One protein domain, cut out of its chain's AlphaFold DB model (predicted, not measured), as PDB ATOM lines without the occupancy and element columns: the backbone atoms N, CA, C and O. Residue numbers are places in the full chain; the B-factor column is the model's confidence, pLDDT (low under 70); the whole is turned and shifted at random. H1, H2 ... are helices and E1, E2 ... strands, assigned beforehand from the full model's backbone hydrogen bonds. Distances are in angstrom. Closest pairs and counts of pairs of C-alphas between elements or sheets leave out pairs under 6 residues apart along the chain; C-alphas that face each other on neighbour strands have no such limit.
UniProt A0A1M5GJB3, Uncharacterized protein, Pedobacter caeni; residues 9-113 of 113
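AT A GLANCE: This is residues 9 to 113 of the 113 residues of an uncharacterized protein of Pedobacter caeni (UniProt A0A1M5GJB3). You will see one strongly twisted wall of five antiparallel strands, E1 to E5, with helix H1 lying along it over E3 and helix H2 beside the strands, steeply tilted to H1 and packed on its residues 14 to 19. The printed part has 105 residues, with two named helices and five named strands in the order H1, E1, E2, E3, E4, E5, H2. The sheet's order is E1, E2, E3, E4, E5, and the class is mixed, helices and strands. The whole is compact, with a radius of gyration of the C-alphas of 13.2 A and spans of 39 by 28 by 22 A.

IN THESE COORDINATES: Find C-alpha 9 at (160.650, 226.597, 187.754); from there H1, residues 9 to 21, runs 18.6 A. Next come E1, residues 24 to 29, 14.5 A long, and E2, residues 38 to 46, the longest strand at 23.1 A, which begins at C-alpha 38 (167.216, 230.531, 174.811). E3, residues 54 to 61, measures 22.0 A, E4, residues 71 to 77, 16.8 A, and E5, residues 88 to 91, 10.4 A. H2, residues 97 to 112, runs 23.3 A to C-alpha 112 at (143.355, 224.132, 165.041).

HOW THE PARTS SIT: Begin with the sheet, a meander in which each strand is the antiparallel neighbour of the one before; its edge strands are E1 and E5. Look for N 25 and O 45, 2.8 A apart, in the hairpin E1 and E2. The hairpin E2 and E3 has N 42 and O 57 at 2.9 A, the hairpin E3 and E4 has N 58 and O 75 at 2.8 A, and the hairpin E4 and E5 has N 74 and O 90 at 2.8 A. E1 and E5 are apart. With H1 and H2 on one face, the sheet makes two layers. H1 is on the sheet at a height of 8.4 A, over E3 and along the strands, at 17 degrees to E3 on the local plane. H2 is on the sheet at a height of 6.7 A, only just over none of the strands, with 2 of its C-alphas falling on E3. H1 and H2 touch, the closest C-alphas being those of Phe 19 and Cys 104, 6.0 A apart; they run the same way at a steep tilt of 52 degrees. Every O i to N i+4 pair is within hydrogen-bond range in H1, and 10 of 12 are in H2.

THE WHOLE: The two C-alphas farthest apart are those of His 49 and Pro 67, 39.4 A. The printed part has no cut, and no link is long. Mean pLDDT of the printed part is 86.4; look for values under 70 at residues 33 to 34, 66 to 67, 81 to 84, 97 and 113.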
ATOM      1  N   ASP A   9     160.867 228.030 188.009       84.19
ATOM      2  CA  ASP A   9     160.650 226.597 187.754       84.19
ATOM      3  C   ASP A   9     159.212 226.165 188.055       84.19
ATOM      4  O   ASP A   9     158.599 225.407 187.304       84.19
ATOM      5  N   GLN A  10     158.631 226.685 189.142       88.88
ATOM      6  CA  GLN A  10     157.237 226.417 189.489       88.88
ATOM      7  C   GLN A  10     156.275 227.012 188.456       88.88
ATOM      8  O   GLN A  10     155.268 226.386 188.140       88.88
ATOM      9  N   ARG A  11     156.583 228.187 187.900       90.12
ATOM     10  CA  ARG A  11     155.771 228.831 186.855       90.12
ATOM     11  C   ARG A  11     155.821 228.055 185.539       90.12
ATOM     12  O   ARG A  11     154.775 227.817 184.943       90.12
ATOM     13  N   ILE A  12     157.002 227.599 185.126       92.00
ATOM     14  CA  ILE A  12     157.165 226.736 183.944       92.00
ATOM     15  C   ILE A  12     156.390 225.433 184.142       92.00
ATOM     16  O   ILE A  12     155.615 225.034 183.273       92.00
ATOM     17  N   LYS A  13     156.520 224.811 185.318       92.69
ATOM     18  CA  LYS A  13     155.758 223.610 185.666       92.69
ATOM     19  C   LYS A  13     154.246 223.844 185.584       92.69
ATOM     20  O   LYS A  13     153.557 223.052 184.955       92.69
ATOM     21  N   MET A  14     153.740 224.946 186.139       93.00
ATOM     22  CA  MET A  14     152.318 225.301 186.055       93.00
ATOM     23  C   MET A  14     151.843 225.498 184.610       93.00
ATOM     24  O   MET A  14     150.723 225.110 184.281       93.00
ATOM     25  N   LEU A  15     152.666 226.098 183.744       93.75
ATOM     26  CA  LEU A  15     152.358 226.241 182.320       93.75
ATOM     27  C   LEU A  15     152.232 224.871 181.642       93.75
ATOM     28  O   LEU A  15     151.238 224.630 180.961       93.75
ATOM     29  N   ILE A  16     153.195 223.970 181.869       95.19
ATOM     30  CA  ILE A  16     153.180 222.602 181.327       95.19
ATOM     31  C   ILE A  16     151.942 221.848 181.816       95.19
ATOM     32  O   ILE A  16     151.171 221.362 180.997       95.19
ATOM     33  N   GLU A  17     151.707 221.815 183.129       94.75
ATOM     34  CA  GLU A  17     150.541 221.149 183.728       94.75
ATOM     35  C   GLU A  17     149.229 221.729 183.182       94.75
ATOM     36  O   GLU A  17     148.268 220.998 182.941       94.75
ATOM     37  N   THR A  18     149.177 223.042 182.926       93.94
ATOM     38  CA  THR A  18     148.006 223.648 182.287       93.94
ATOM     39  C   THR A  18     147.849 223.136 180.862       93.94
ATOM     40  O   THR A  18     146.765 222.663 180.540       93.94
ATOM     41  N   PHE A  19     148.891 223.138 180.028       94.56
ATOM     42  CA  PHE A  19     148.817 222.540 178.690       94.56
ATOM     43  C   PHE A  19     148.372 221.075 178.734       94.56
ATOM     44  O   PHE A  19     147.583 220.654 177.886       94.56
ATOM     45  N   GLU A  20     148.792 220.313 179.742       94.69
ATOM     46  CA  GLU A  20     148.353 218.930 179.915       94.69
ATOM     47  C   GLU A  20     146.839 218.817 180.111       94.69
ATOM     48  O   GLU A  20     146.193 217.996 179.458       94.69
ATOM     49  N   THR A  21     146.221 219.725 180.873       93.44
ATOM     50  CA  THR A  21     144.746 219.800 180.954       93.44
ATOM     51  C   THR A  21     144.053 220.157 179.630       93.44
ATOM     52  O   THR A  21     142.843 219.973 179.507       93.44
ATOM     53  N   PHE A  22     144.801 220.634 178.630       92.50
ATOM     54  CA  PHE A  22     144.320 221.046 177.307       92.50
ATOM     55  C   PHE A  22     144.669 220.050 176.186       92.50
ATOM     56  O   PHE A  22     144.590 220.402 175.005       92.50
ATOM     57  N   GLY A  23     145.010 218.802 176.520       93.50
ATOM     58  CA  GLY A  23     145.209 217.746 175.522       93.50
ATOM     59  C   GLY A  23     146.648 217.601 175.020       93.50
ATOM     60  O   GLY A  23     146.858 217.031 173.945       93.50
ATOM     61  N   TRP A  24     147.623 218.120 175.768       95.75
ATOM     62  CA  TRP A  24     149.052 218.004 175.473       95.75
ATOM     63  C   TRP A  24     149.752 217.064 176.448       95.75
ATOM     64  O   TRP A  24     149.352 216.930 177.592       95.75
ATOM     65  N   ARG A  25     150.833 216.423 176.029       96.69
ATOM     66  CA  ARG A  25     151.685 215.618 176.905       96.69
ATOM     67  C   ARG A  25     153.104 216.145 176.845       96.69
ATOM     68  O   ARG A  25     153.601 216.372 175.745       96.69
ATOM     69  N   ASN A  26     153.753 216.303 177.995       96.94
ATOM     70  CA  ASN A  26     155.177 216.601 178.039       96.94
ATOM     71  C   ASN A  26     156.002 215.382 177.592       96.94
ATOM     72  O   ASN A  26     156.008 214.352 178.264       96.94
ATOM     73  N   ASP A  27     156.691 215.505 176.458       95.75
ATOM     74  CA  ASP A  27     157.571 214.477 175.889       95.75
ATOM     75  C   ASP A  27     159.061 214.736 176.230       95.75
ATOM     76  O   ASP A  27     159.941 214.026 175.741       95.75
ATOM     77  N   GLY A  28     159.359 215.721 177.088       94.56
ATOM     78  CA  GLY A  28     160.702 216.025 177.590       94.56
ATOM     79  C   GLY A  28     161.363 217.215 176.893       94.56
ATOM     80  O   GLY A  28     160.701 218.178 176.510       94.56
ATOM     81  N   HIS A  29     162.688 217.163 176.750       92.88
ATOM     82  CA  HIS A  29     163.499 218.253 176.198       92.88
ATOM     83  C   HIS A  29     164.001 217.887 174.798       92.88
ATOM     84  O   HIS A  29     164.378 216.739 174.549       92.88
ATOM     85  N   ALA A  30     164.018 218.853 173.880       88.81
ATOM     86  CA  ALA A  30     164.671 218.681 172.588       88.81
ATOM     87  C   ALA A  30     166.173 218.949 172.720       88.81
ATOM     88  O   ALA A  30     166.577 219.954 173.304       88.81
ATOM     89  N   ASP A  31     166.990 218.075 172.132       79.88
ATOM     90  CA  ASP A  31     168.417 218.335 171.964       79.88
ATOM     91  C   ASP A  31     168.604 219.323 170.810       79.88
ATOM     92  O   ASP A  31     168.349 219.016 169.641       79.88
ATOM     93  N   VAL A  32     168.972 220.550 171.158       74.06
ATOM     94  CA  VAL A  32     169.239 221.627 170.211       74.06
ATOM     95  C   VAL A  32     170.553 222.287 170.587       74.06
ATOM     96  O   VAL A  32     170.811 222.571 171.757       74.06
ATOM     97  N   SER A  33     171.379 222.582 169.582       67.62
ATOM     98  CA  SER A  33     172.567 223.410 169.780       67.62
ATOM     99  C   SER A  33     172.137 224.729 170.424       67.62
ATOM    100  O   SER A  33     171.342 225.460 169.828       67.62
ATOM    101  N   THR A  34     172.627 225.022 171.632       64.19
ATOM    102  CA  THR A  34     172.229 226.210 172.400       64.19
ATOM    103  C   THR A  34     172.442 227.474 171.579       64.19
ATOM    104  O   THR A  34     173.583 227.892 171.362       64.19
ATOM    105  N   LEU A  35     171.349 228.089 171.127       76.81
ATOM    106  CA  LEU A  35     171.390 229.422 170.539       76.81
ATOM    107  C   LEU A  35     171.481 230.457 171.659       76.81
ATOM    108  O   LEU A  35     171.075 230.220 172.791       76.81
ATOM    109  N   TRP A  36     172.004 231.638 171.343       79.69
ATOM    110  CA  TRP A  36     172.275 232.689 172.331       79.69
ATOM    111  C   TRP A  36     171.024 233.266 173.016       79.69
ATOM    112  O   TRP A  36     171.160 234.013 173.976       79.69
ATOM    113  N   TRP A  37     169.823 232.970 172.512       81.12
ATOM    114  CA  TRP A  37     168.568 233.613 172.913       81.12
ATOM    115  C   TRP A  37     167.611 232.704 173.703       81.12
ATOM    116  O   TRP A  37     166.548 233.167 174.114       81.12
ATOM    117  N   PHE A  38     167.970 231.440 173.942       86.62
ATOM    118  CA  PHE A  38     167.216 230.531 174.811       86.62
ATOM    119  C   PHE A  38     168.158 229.570 175.548       86.62
ATOM    120  O   PHE A  38     169.309 229.378 175.148       86.62
ATOM    121  N   THR A  39     167.679 228.962 176.635       87.25
ATOM    122  CA  THR A  39     168.460 227.974 177.400       87.25
ATOM    123  C   THR A  39     168.075 226.531 177.076       87.25
ATOM    124  O   THR A  39     168.951 225.699 176.861       87.25
ATOM    125  N   GLU A  40     166.777 226.249 176.960       89.50
ATOM    126  CA  GLU A  40     166.255 224.916 176.668       89.50
ATOM    127  C   GLU A  40     164.962 224.977 175.848       89.50
ATOM    128  O   GLU A  40     164.309 226.023 175.765       89.50
ATOM    129  N   VAL A  41     164.596 223.838 175.252       92.44
ATOM    130  CA  VAL A  41     163.328 223.659 174.541       92.44
ATOM    131  C   VAL A  41     162.597 222.454 175.113       92.44
ATOM    132  O   VAL A  41     163.096 221.331 175.035       92.44
ATOM    133  N   ILE A  42     161.399 222.679 175.647       94.94
ATOM    134  CA  ILE A  42     160.494 221.623 176.112       94.94
ATOM    135  C   ILE A  42     159.552 221.242 174.969       94.94
ATOM    136  O   ILE A  42     159.036 222.110 174.259       94.94
ATOM    137  N   VAL A  43     159.320 219.947 174.783       95.31
ATOM    138  CA  VAL A  43     158.463 219.409 173.725       95.31
ATOM    139  C   VAL A  43     157.162 218.916 174.329       95.31
ATOM    140  O   VAL A  43     157.154 218.023 175.175       95.31
ATOM    141  N   LEU A  44     156.050 219.455 173.840       96.38
ATOM    142  CA  LEU A  44     154.721 218.931 174.116       96.38
ATOM    143  C   LEU A  44     154.148 218.272 172.859       96.38
ATOM    144  O   LEU A  44     154.269 218.813 171.761       96.38
ATOM    145  N   THR A  45     153.470 217.141 173.016       96.00
ATOM    146  CA  THR A  45     152.787 216.445 171.918       96.00
ATOM    147  C   THR A  45     151.294 216.374 172.187       96.00
ATOM    148  O   THR A  45     150.863 215.965 173.265       96.00
ATOM    149  N   SER A  46     150.482 216.763 171.208       94.81
ATOM    150  CA  SER A  46     149.029 216.683 171.319       94.81
ATOM    151  C   SER A  46     148.565 215.229 171.277       94.81
ATOM    152  O   SER A  46     148.940 214.472 170.377       94.81
ATOM    153  N   TYR A  47     147.712 214.840 172.222       93.06
ATOM    154  CA  TYR A  47     147.048 213.532 172.236       93.06
ATOM    155  C   TYR A  47     145.548 213.617 171.922       93.06
ATOM    156  O   TYR A  47     144.871 212.591 171.936       93.06
ATOM    157  N   TRP A  48     145.022 214.813 171.631       84.00
ATOM    158  CA  TRP A  48     143.605 215.010 171.318       84.00
ATOM    159  C   TRP A  48     143.351 215.325 169.841       84.00
ATOM    160  O   TRP A  48     142.926 214.448 169.098       84.00
ATOM    161  N   HIS A  49     143.560 216.564 169.403       81.06
ATOM    162  CA  HIS A  49     143.464 216.952 167.998       81.06
ATOM    163  C   HIS A  49     144.241 218.260 167.773       81.06
ATOM    164  O   HIS A  49     144.016 219.215 168.516       81.06
ATOM    165  N   PRO A  50     145.089 218.363 166.734       84.06
ATOM    166  CA  PRO A  50     145.523 217.281 165.846       84.06
ATOM    167  C   PRO A  50     146.515 216.341 166.556       84.06
ATOM    168  O   PRO A  50     147.547 216.783 167.061       84.06
ATOM    169  N   ILE A  51     146.206 215.041 166.580       91.31
ATOM    170  CA  ILE A  51     147.004 214.020 167.282       91.31
ATOM    171  C   ILE A  51     148.437 213.991 166.740       91.31
ATOM    172  O   ILE A  51     148.658 214.039 165.531       91.31
ATOM    173  N   GLY A  52     149.413 213.887 167.640       91.00
ATOM    174  CA  GLY A  52     150.830 213.761 167.302       91.00
ATOM    175  C   GLY A  52     151.501 215.076 166.906       91.00
ATOM    176  O   GLY A  52     152.710 215.091 166.664       91.00
ATOM    177  N   ARG A  53     150.759 216.190 166.857       93.06
ATOM    178  CA  ARG A  53     151.351 217.503 166.589       93.06
ATOM    179  C   ARG A  53     152.217 217.939 167.763       93.06
ATOM    180  O   ARG A  53     151.829 217.767 168.914       93.06
ATOM    181  N   LYS A  54     153.372 218.522 167.447       93.62
ATOM    182  CA  LYS A  54     154.337 219.015 168.431       93.62
ATOM    183  C   LYS A  54     154.161 220.507 168.676       93.62
ATOM    184  O   LYS A  54     153.900 221.266 167.743       93.62
ATOM    185  N   LEU A  55     154.350 220.898 169.924       93.81
ATOM    186  CA  LEU A  55     154.490 222.265 170.389       93.81
ATOM    187  C   LEU A  55     155.837 222.369 171.100       93.81
ATOM    188  O   LEU A  55     156.170 221.536 171.940       93.81
ATOM    189  N   PHE A  56     156.613 223.376 170.743       93.62
ATOM    190  CA  PHE A  56     157.940 223.618 171.285       93.62
ATOM    191  C   PHE A  56     157.879 224.857 172.168       93.62
ATOM    192  O   PHE A  56     157.493 225.929 171.697       93.62
ATOM    193  N   LEU A  57     158.241 224.698 173.438       94.12
ATOM    194  CA  LEU A  57     158.340 225.780 174.409       94.12
ATOM    195  C   LEU A  57     159.813 226.153 174.578       94.12
ATOM    196  O   LEU A  57     160.580 225.416 175.194       94.12
ATOM    197  N   PHE A  58     160.209 227.289 174.020       93.06
ATOM    198  CA  PHE A  58     161.551 227.849 174.129       93.06
ATOM    199  C   PHE A  58     161.654 228.664 175.416       93.06
ATOM    200  O   PHE A  58     160.942 229.656 175.572       93.06
ATOM    201  N   LEU A  59     162.547 228.282 176.327       92.12
ATOM    202  CA  LEU A  59     162.814 229.065 177.531       92.12
ATOM    203  C   LEU A  59     163.780 230.200 177.201       92.12
ATOM    204  O   LEU A  59     164.997 230.004 177.115       92.12
ATOM    205  N   LEU A  60     163.208 231.375 176.965       90.88
ATOM    206  CA  LEU A  60     163.920 232.555 176.499       90.88
ATOM    207  C   LEU A  60     164.661 233.202 177.660       90.88
ATOM    208  O   LEU A  60     164.130 233.312 178.767       90.88
ATOM    209  N   ILE A  61     165.883 233.641 177.386       88.69
ATOM    210  CA  ILE A  61     166.741 234.293 178.371       88.69
ATOM    211  C   ILE A  61     166.864 235.780 178.067       88.69
ATOM    212  O   ILE A  61     166.863 236.169 176.896       88.69
ATOM    213  N   ASP A  62     167.039 236.594 179.107       83.81
ATOM    214  CA  ASP A  62     167.446 237.986 178.918       83.81
ATOM    215  C   ASP A  62     168.896 238.021 178.398       83.81
ATOM    216  O   ASP A  62     169.809 237.564 179.099       83.81
ATOM    217  N   PRO A  63     169.158 238.557 177.190       77.19
ATOM    218  CA  PRO A  63     170.514 238.658 176.659       77.19
ATOM    219  C   PRO A  63     171.438 239.532 177.517       77.19
ATOM    220  O   PRO A  63     172.656 239.363 177.457       77.19
ATOM    221  N   LEU A  64     170.880 240.470 178.291       82.75
ATOM    222  CA  LEU A  64     171.636 241.372 179.160       82.75
ATOM    223  C   LEU A  64     172.153 240.675 180.424       82.75
ATOM    224  O   LEU A  64     173.114 241.151 181.022       82.75
ATOM    225  N   GLU A  65     171.555 239.547 180.806       74.00
ATOM    226  CA  GLU A  65     171.939 238.766 181.987       74.00
ATOM    227  C   GLU A  65     172.877 237.588 181.636       74.00
ATOM    228  O   GLU A  65     172.995 236.609 182.375       74.00
ATOM    229  N   TYR A  66     173.578 237.646 180.497       66.38
ATOM    230  CA  TYR A  66     174.618 236.666 180.170       66.38
ATOM    231  C   TYR A  66     175.821 236.809 181.130       66.38
ATOM    232  O   TYR A  66     176.298 237.929 181.320       66.38
ATOM    233  N   PRO A  67     176.376 235.718 181.708       68.81
ATOM    234  CA  PRO A  67     176.159 234.300 181.392       68.81
ATOM    235  C   PRO A  67     175.134 233.569 182.276       68.81
ATOM    236  O   PRO A  67     174.987 232.357 182.130       68.81
ATOM    237  N   GLU A  68     174.437 234.251 183.188       71.19
ATOM    238  CA  GLU A  68     173.538 233.623 184.172       71.19
ATOM    239  C   GLU A  68     172.290 232.981 183.532       71.19
ATOM    240  O   GLU A  68     171.661 232.126 184.153       71.19
ATOM    241  N   LYS A  69     171.976 233.324 182.267       72.81
ATOM    242  CA  LYS A  69     170.917 232.705 181.437       72.81
ATOM    243  C   LYS A  69     169.571 232.599 182.167       72.81
ATOM    244  O   LYS A  69     168.874 231.586 182.083       72.81
ATOM    245  N   LYS A  70     169.184 233.650 182.885       85.44
ATOM    246  CA  LYS A  70     167.901 233.680 183.581       85.44
ATOM    247  C   LYS A  70     166.758 233.666 182.575       85.44
ATOM    248  O   LYS A  70     166.684 234.522 181.694       85.44
ATOM    249  N   VAL A  71     165.857 232.702 182.734       88.81
ATOM    250  CA  VAL A  71     164.651 232.617 181.912       88.81
ATOM    251  C   VAL A  71     163.722 233.767 182.287       88.81
ATOM    252  O   VAL A  71     163.399 233.951 183.466       88.81
ATOM    253  N   THR A  72     163.282 234.534 181.295       90.69
ATOM    254  CA  THR A  72     162.335 235.647 181.469       90.69
ATOM    255  C   THR A  72     160.992 235.369 180.823       90.69
ATOM    256  O   THR A  72     159.959 235.786 181.350       90.69
ATOM    257  N   ASP A  73     160.993 234.610 179.732       91.62
ATOM    258  CA  ASP A  73     159.830 234.394 178.887       91.62
ATOM    259  C   ASP A  73     159.807 232.959 178.354       91.62
ATOM    260  O   ASP A  73     160.827 232.266 178.298       91.62
ATOM    261  N   VAL A  74     158.627 232.516 177.933       93.00
ATOM    262  CA  VAL A  74     158.438 231.259 177.211       93.00
ATOM    263  C   VAL A  74     157.928 231.581 175.815       93.00
ATOM    264  O   VAL A  74     156.839 232.130 175.651       93.00
ATOM    265  N   GLY A  75     158.725 231.248 174.807       92.56
ATOM    266  CA  GLY A  75     158.346 231.315 173.403       92.56
ATOM    267  C   GLY A  75     157.674 230.021 172.958       92.56
ATOM    268  O   GLY A  75     158.087 228.939 173.361       92.56
ATOM    269  N   ILE A  76     156.665 230.111 172.102       92.81
ATOM    270  CA  ILE A  76     155.922 228.962 171.583       92.81
ATOM    271  C   ILE A  76     156.126 228.857 170.079       92.81
ATOM    272  O   ILE A  76     155.937 229.834 169.358       92.81
ATOM    273  N   SER A  77     156.448 227.664 169.582       92.25
ATOM    274  CA  SER A  77     156.493 227.379 168.145       92.25
ATOM    275  C   SER A  77     155.936 225.996 167.817       92.25
ATOM    276  O   SER A  77     155.892 225.102 168.658       92.25
ATOM    277  N   LEU A  78     155.522 225.810 166.566       90.75
ATOM    278  CA  LEU A  78     155.097 224.516 166.015       90.75
ATOM    279  C   LEU A  78     156.222 223.784 165.285       90.75
ATOM    280  O   LEU A  78     156.049 222.656 164.826       90.75
ATOM    281  N   THR A  79     157.377 224.427 165.174       88.19
ATOM    282  CA  THR A  79     158.569 223.876 164.544       88.19
ATOM    283  C   THR A  79     159.743 224.048 165.488       88.19
ATOM    284  O   THR A  79     159.818 225.040 166.208       88.19
ATOM    285  N   LEU A  80     160.690 223.116 165.446       83.50
ATOM    286  CA  LEU A  80     161.967 223.232 166.155       83.50
ATOM    287  C   LEU A  80     162.913 224.219 165.436       83.50
ATOM    288  O   LEU A  80     164.122 224.012 165.390       83.50
ATOM    289  N   ALA A  81     162.364 225.236 164.770       64.00
ATOM    290  CA  ALA A  81     163.142 226.112 163.916       64.00
ATOM    291  C   ALA A  81     164.096 226.968 164.761       64.00
ATOM    292  O   ALA A  81     163.762 227.447 165.842       64.00
ATOM    293  N   THR A  82     165.322 227.105 164.266       63.19
ATOM    294  CA  THR A  82     166.413 227.853 164.902       63.19
ATOM    295  C   THR A  82     166.332 229.357 164.635       63.19
ATOM    296  O   THR A  82     167.122 230.129 165.182       63.19
ATOM    297  N   ASP A  83     165.413 229.785 163.772       62.47
ATOM    298  CA  ASP A  83     165.043 231.184 163.618       62.47
ATOM    299  C   ASP A  83     164.033 231.574 164.710       62.47
ATOM    300  O   ASP A  83     163.321 230.741 165.264       62.47
ATOM    301  N   LYS A  84     163.982 232.859 165.082       68.06
ATOM    302  CA  LYS A  84     163.064 233.371 166.119       68.06
ATOM    303  C   LYS A  84     161.594 233.393 165.654       68.06
ATOM    304  O   LYS A  84     160.851 234.301 166.020       68.06
ATOM    305  N   ASN A  85     161.162 232.420 164.851       77.12
ATOM    306  CA  ASN A  85     159.778 232.253 164.417       77.12
ATOM    307  C   ASN A  85     158.938 231.646 165.547       77.12
ATOM    308  O   ASN A  85     158.464 230.505 165.503       77.12
ATOM    309  N   LEU A  86     158.783 232.449 166.596       87.19
ATOM    310  CA  LEU A  86     157.870 232.197 167.693       87.19
ATOM    311  C   LEU A  86     156.472 232.629 167.253       87.19
ATOM    312  O   LEU A  86     156.264 233.751 166.796       87.19
ATOM    313  N   MET A  87     155.514 231.722 167.393       90.12
ATOM    314  CA  MET A  87     154.098 231.993 167.171       90.12
ATOM    315  C   MET A  87     153.532 232.884 168.276       90.12
ATOM    316  O   MET A  87     152.665 233.711 168.010       90.12
ATOM    317  N   GLU A  88     153.992 232.685 169.512       90.50
ATOM    318  CA  GLU A  88     153.597 233.511 170.645       90.50
ATOM    319  C   GLU A  88     154.683 233.528 171.722       90.50
ATOM    320  O   GLU A  88     155.524 232.631 171.775       90.50
ATOM    321  N   THR A  89     154.678 234.545 172.580       91.31
ATOM    322  CA  THR A  89     155.541 234.618 173.769       91.31
ATOM    323  C   THR A  89     154.724 235.013 174.997       91.31
ATOM    324  O   THR A  89     153.793 235.807 174.895       91.31
ATOM    325  N   ILE A  90     155.053 234.443 176.156       91.38
ATOM    326  CA  ILE A  90     154.465 234.789 177.456       91.38
ATOM    327  C   ILE A  90     155.580 235.082 178.457       91.38
ATOM    328  O   ILE A  90     156.506 234.282 178.609       91.38
ATOM    329  N   ALA A  91     155.482 236.201 179.174       90.88
ATOM    330  CA  ALA A  91     156.455 236.516 180.210       90.88
ATOM    331  C   ALA A  91     156.228 235.638 181.445       90.88
ATOM    332  O   ALA A  91     155.099 235.484 181.915       90.88
ATOM    333  N   LEU A  92     157.296 235.117 182.056       88.62
ATOM    334  CA  LEU A  92     157.190 234.290 183.268       88.62
ATOM    335  C   LEU A  92     156.432 235.010 184.387       88.62
ATOM    336  O   LEU A  92     155.657 234.392 185.116       88.62
ATOM    337  N   LYS A  93     156.611 236.330 184.508       85.31
ATOM    338  CA  LYS A  93     155.903 237.158 185.497       85.31
ATOM    339  C   LYS A  93     154.376 237.140 185.318       85.31
ATOM    340  O   LYS A  93     153.672 237.300 186.308       85.31
ATOM    341  N   GLU A  94     153.886 236.896 184.103       82.69
ATOM    342  CA  GLU A  94     152.460 236.875 183.734       82.69
ATOM    343  C   GLU A  94     151.806 235.500 183.943       82.69
ATOM    344  O   GLU A  94     150.586 235.372 183.875       82.69
ATOM    345  N   ILE A  95     152.595 234.464 184.244       81.69
ATOM    346  CA  ILE A  95     152.098 233.116 184.549       81.69
ATOM    347  C   ILE A  95     151.375 233.126 185.907       81.69
ATOM    348  O   ILE A  95     151.974 232.905 186.963       81.69
ATOM    349  N   GLU A  96     150.066 233.379 185.873       78.88
ATOM    350  CA  GLU A  96     149.121 233.232 186.985       78.88
ATOM    351  C   GLU A  96     147.940 232.324 186.577       78.88
ATOM    352  O   GLU A  96     147.530 232.297 185.415       78.88
ATOM    353  N   LEU A  97     147.378 231.557 187.526       64.00
ATOM    354  CA  LEU A  97     146.422 230.464 187.248       64.00
ATOM    355  C   LEU A  97     145.210 230.830 186.360       64.00
ATOM    356  O   LEU A  97     144.874 230.019 185.497       64.00
ATOM    357  N   PRO A  98     144.527 231.982 186.533       71.06
ATOM    358  CA  PRO A  98     143.392 232.328 185.674       71.06
ATOM    359  C   PRO A  98     143.823 232.608 184.229       71.06
ATOM    360  O   PRO A  98     143.193 232.127 183.292       71.06
ATOM    361  N   PHE A  99     144.945 233.313 184.060       83.31
ATOM    362  CA  PHE A  99     145.482 233.702 182.757       83.31
ATOM    363  C   PHE A  99     145.978 232.498 181.948       83.31
ATOM    364  O   PHE A  99     145.766 232.417 180.741       83.31
ATOM    365  N   LEU A 100     146.583 231.513 182.619       85.94
ATOM    366  CA  LEU A 100     147.152 230.337 181.959       85.94
ATOM    367  C   LEU A 100     146.129 229.507 181.182       85.94
ATOM    368  O   LEU A 100     146.441 229.013 180.098       85.94
ATOM    369  N   LYS A 101     144.913 229.354 181.712       88.25
ATOM    370  CA  LYS A 101     143.859 228.589 181.033       88.25
ATOM    371  C   LYS A 101     143.405 229.284 179.756       88.25
ATOM    372  O   LYS A 101     143.280 228.633 178.722       88.25
ATOM    373  N   GLU A 102     143.191 230.594 179.818       89.81
ATOM    374  CA  GLU A 102     142.815 231.401 178.652       89.81
ATOM    375  C   GLU A 102     143.926 231.402 177.601       89.81
ATOM    376  O   GLU A 102     143.664 231.229 176.410       89.81
ATOM    377  N   TYR A 103     145.177 231.509 178.049       91.06
ATOM    378  CA  TYR A 103     146.346 231.437 177.189       91.06
ATOM    379  C   TYR A 103     146.454 230.083 176.470       91.06
ATOM    380  O   TYR A 103     146.535 230.047 175.243       91.06
ATOM    381  N   CYS A 104     146.368 228.957 177.188       91.38
ATOM    382  CA  CYS A 104     146.421 227.623 176.575       91.38
ATOM    383  C   CYS A 104     145.248 227.388 175.607       91.38
ATOM    384  O   CYS A 104     145.443 226.837 174.521       91.38
ATOM    385  N   ALA A 105     144.046 227.869 175.947       90.50
ATOM    386  CA  ALA A 105     142.890 227.822 175.052       90.50
ATOM    387  C   ALA A 105     143.138 228.610 173.753       90.50
ATOM    388  O   ALA A 105     142.863 228.103 172.663       90.50
ATOM    389  N   LYS A 106     143.702 229.824 173.852       91.44
ATOM    390  CA  LYS A 106     144.092 230.648 172.695       91.44
ATOM    391  C   LYS A 106     145.095 229.912 171.807       91.44
ATOM    392  O   LYS A 106     144.902 229.874 170.593       91.44
ATOM    393  N   ILE A 107     146.131 229.308 172.392       91.94
ATOM    394  CA  ILE A 107     147.142 228.544 171.645       91.94
ATOM    395  C   ILE A 107     146.502 227.364 170.906       91.94
ATOM    396  O   ILE A 107     146.720 227.218 169.706       91.94
ATOM    397  N   ASN A 108     145.638 226.581 171.558       90.38
ATOM    398  CA  ASN A 108     144.920 225.492 170.885       90.38
ATOM    399  C   ASN A 108     144.100 225.992 169.688       90.38
ATOM    400  O   ASN A 108     144.144 225.386 168.619       90.38
ATOM    401  N   LEU A 109     143.390 227.117 169.833       89.62
ATOM    402  CA  LEU A 109     142.616 227.710 168.738       89.62
ATOM    403  C   LEU A 109     143.492 228.172 167.568       89.62
ATOM    404  O   LEU A 109     143.060 228.067 166.422       89.62
ATOM    405  N   LEU A 110     144.701 228.677 167.828       87.56
ATOM    406  CA  LEU A 110     145.653 229.051 166.774       87.56
ATOM    407  C   LEU A 110     146.163 227.834 165.997       87.56
ATOM    408  O   LEU A 110     146.422 227.939 164.806       87.56
ATOM    409  N   ILE A 111     146.287 226.686 166.664       86.25
ATOM    410  CA  ILE A 111     146.823 225.446 166.087       86.25
ATOM    411  C   ILE A 111     145.765 224.673 165.288       86.25
ATOM    412  O   ILE A 111     146.111 223.942 164.357       86.25
ATOM    413  N   LEU A 112     144.495 224.795 165.681       77.62
ATOM    414  CA  LEU A 112     143.355 224.132 165.041       77.62
ATOM    415  C   LEU A 112     142.878 224.814 163.750       77.62
ATOM    416  O   LEU A 112     142.116 224.194 163.008       77.62
ATOM    417  N   LYS A 113     143.281 226.065 163.508       61.06
ATOM    418  CA  LYS A 113     143.070 226.760 162.231       61.06
ATOM    419  C   LYS A 113     144.050 226.261 161.173       61.06
ATOM    420  O   LYS A 113     143.620 226.213 160.003       61.06
TER     421      LYS A 113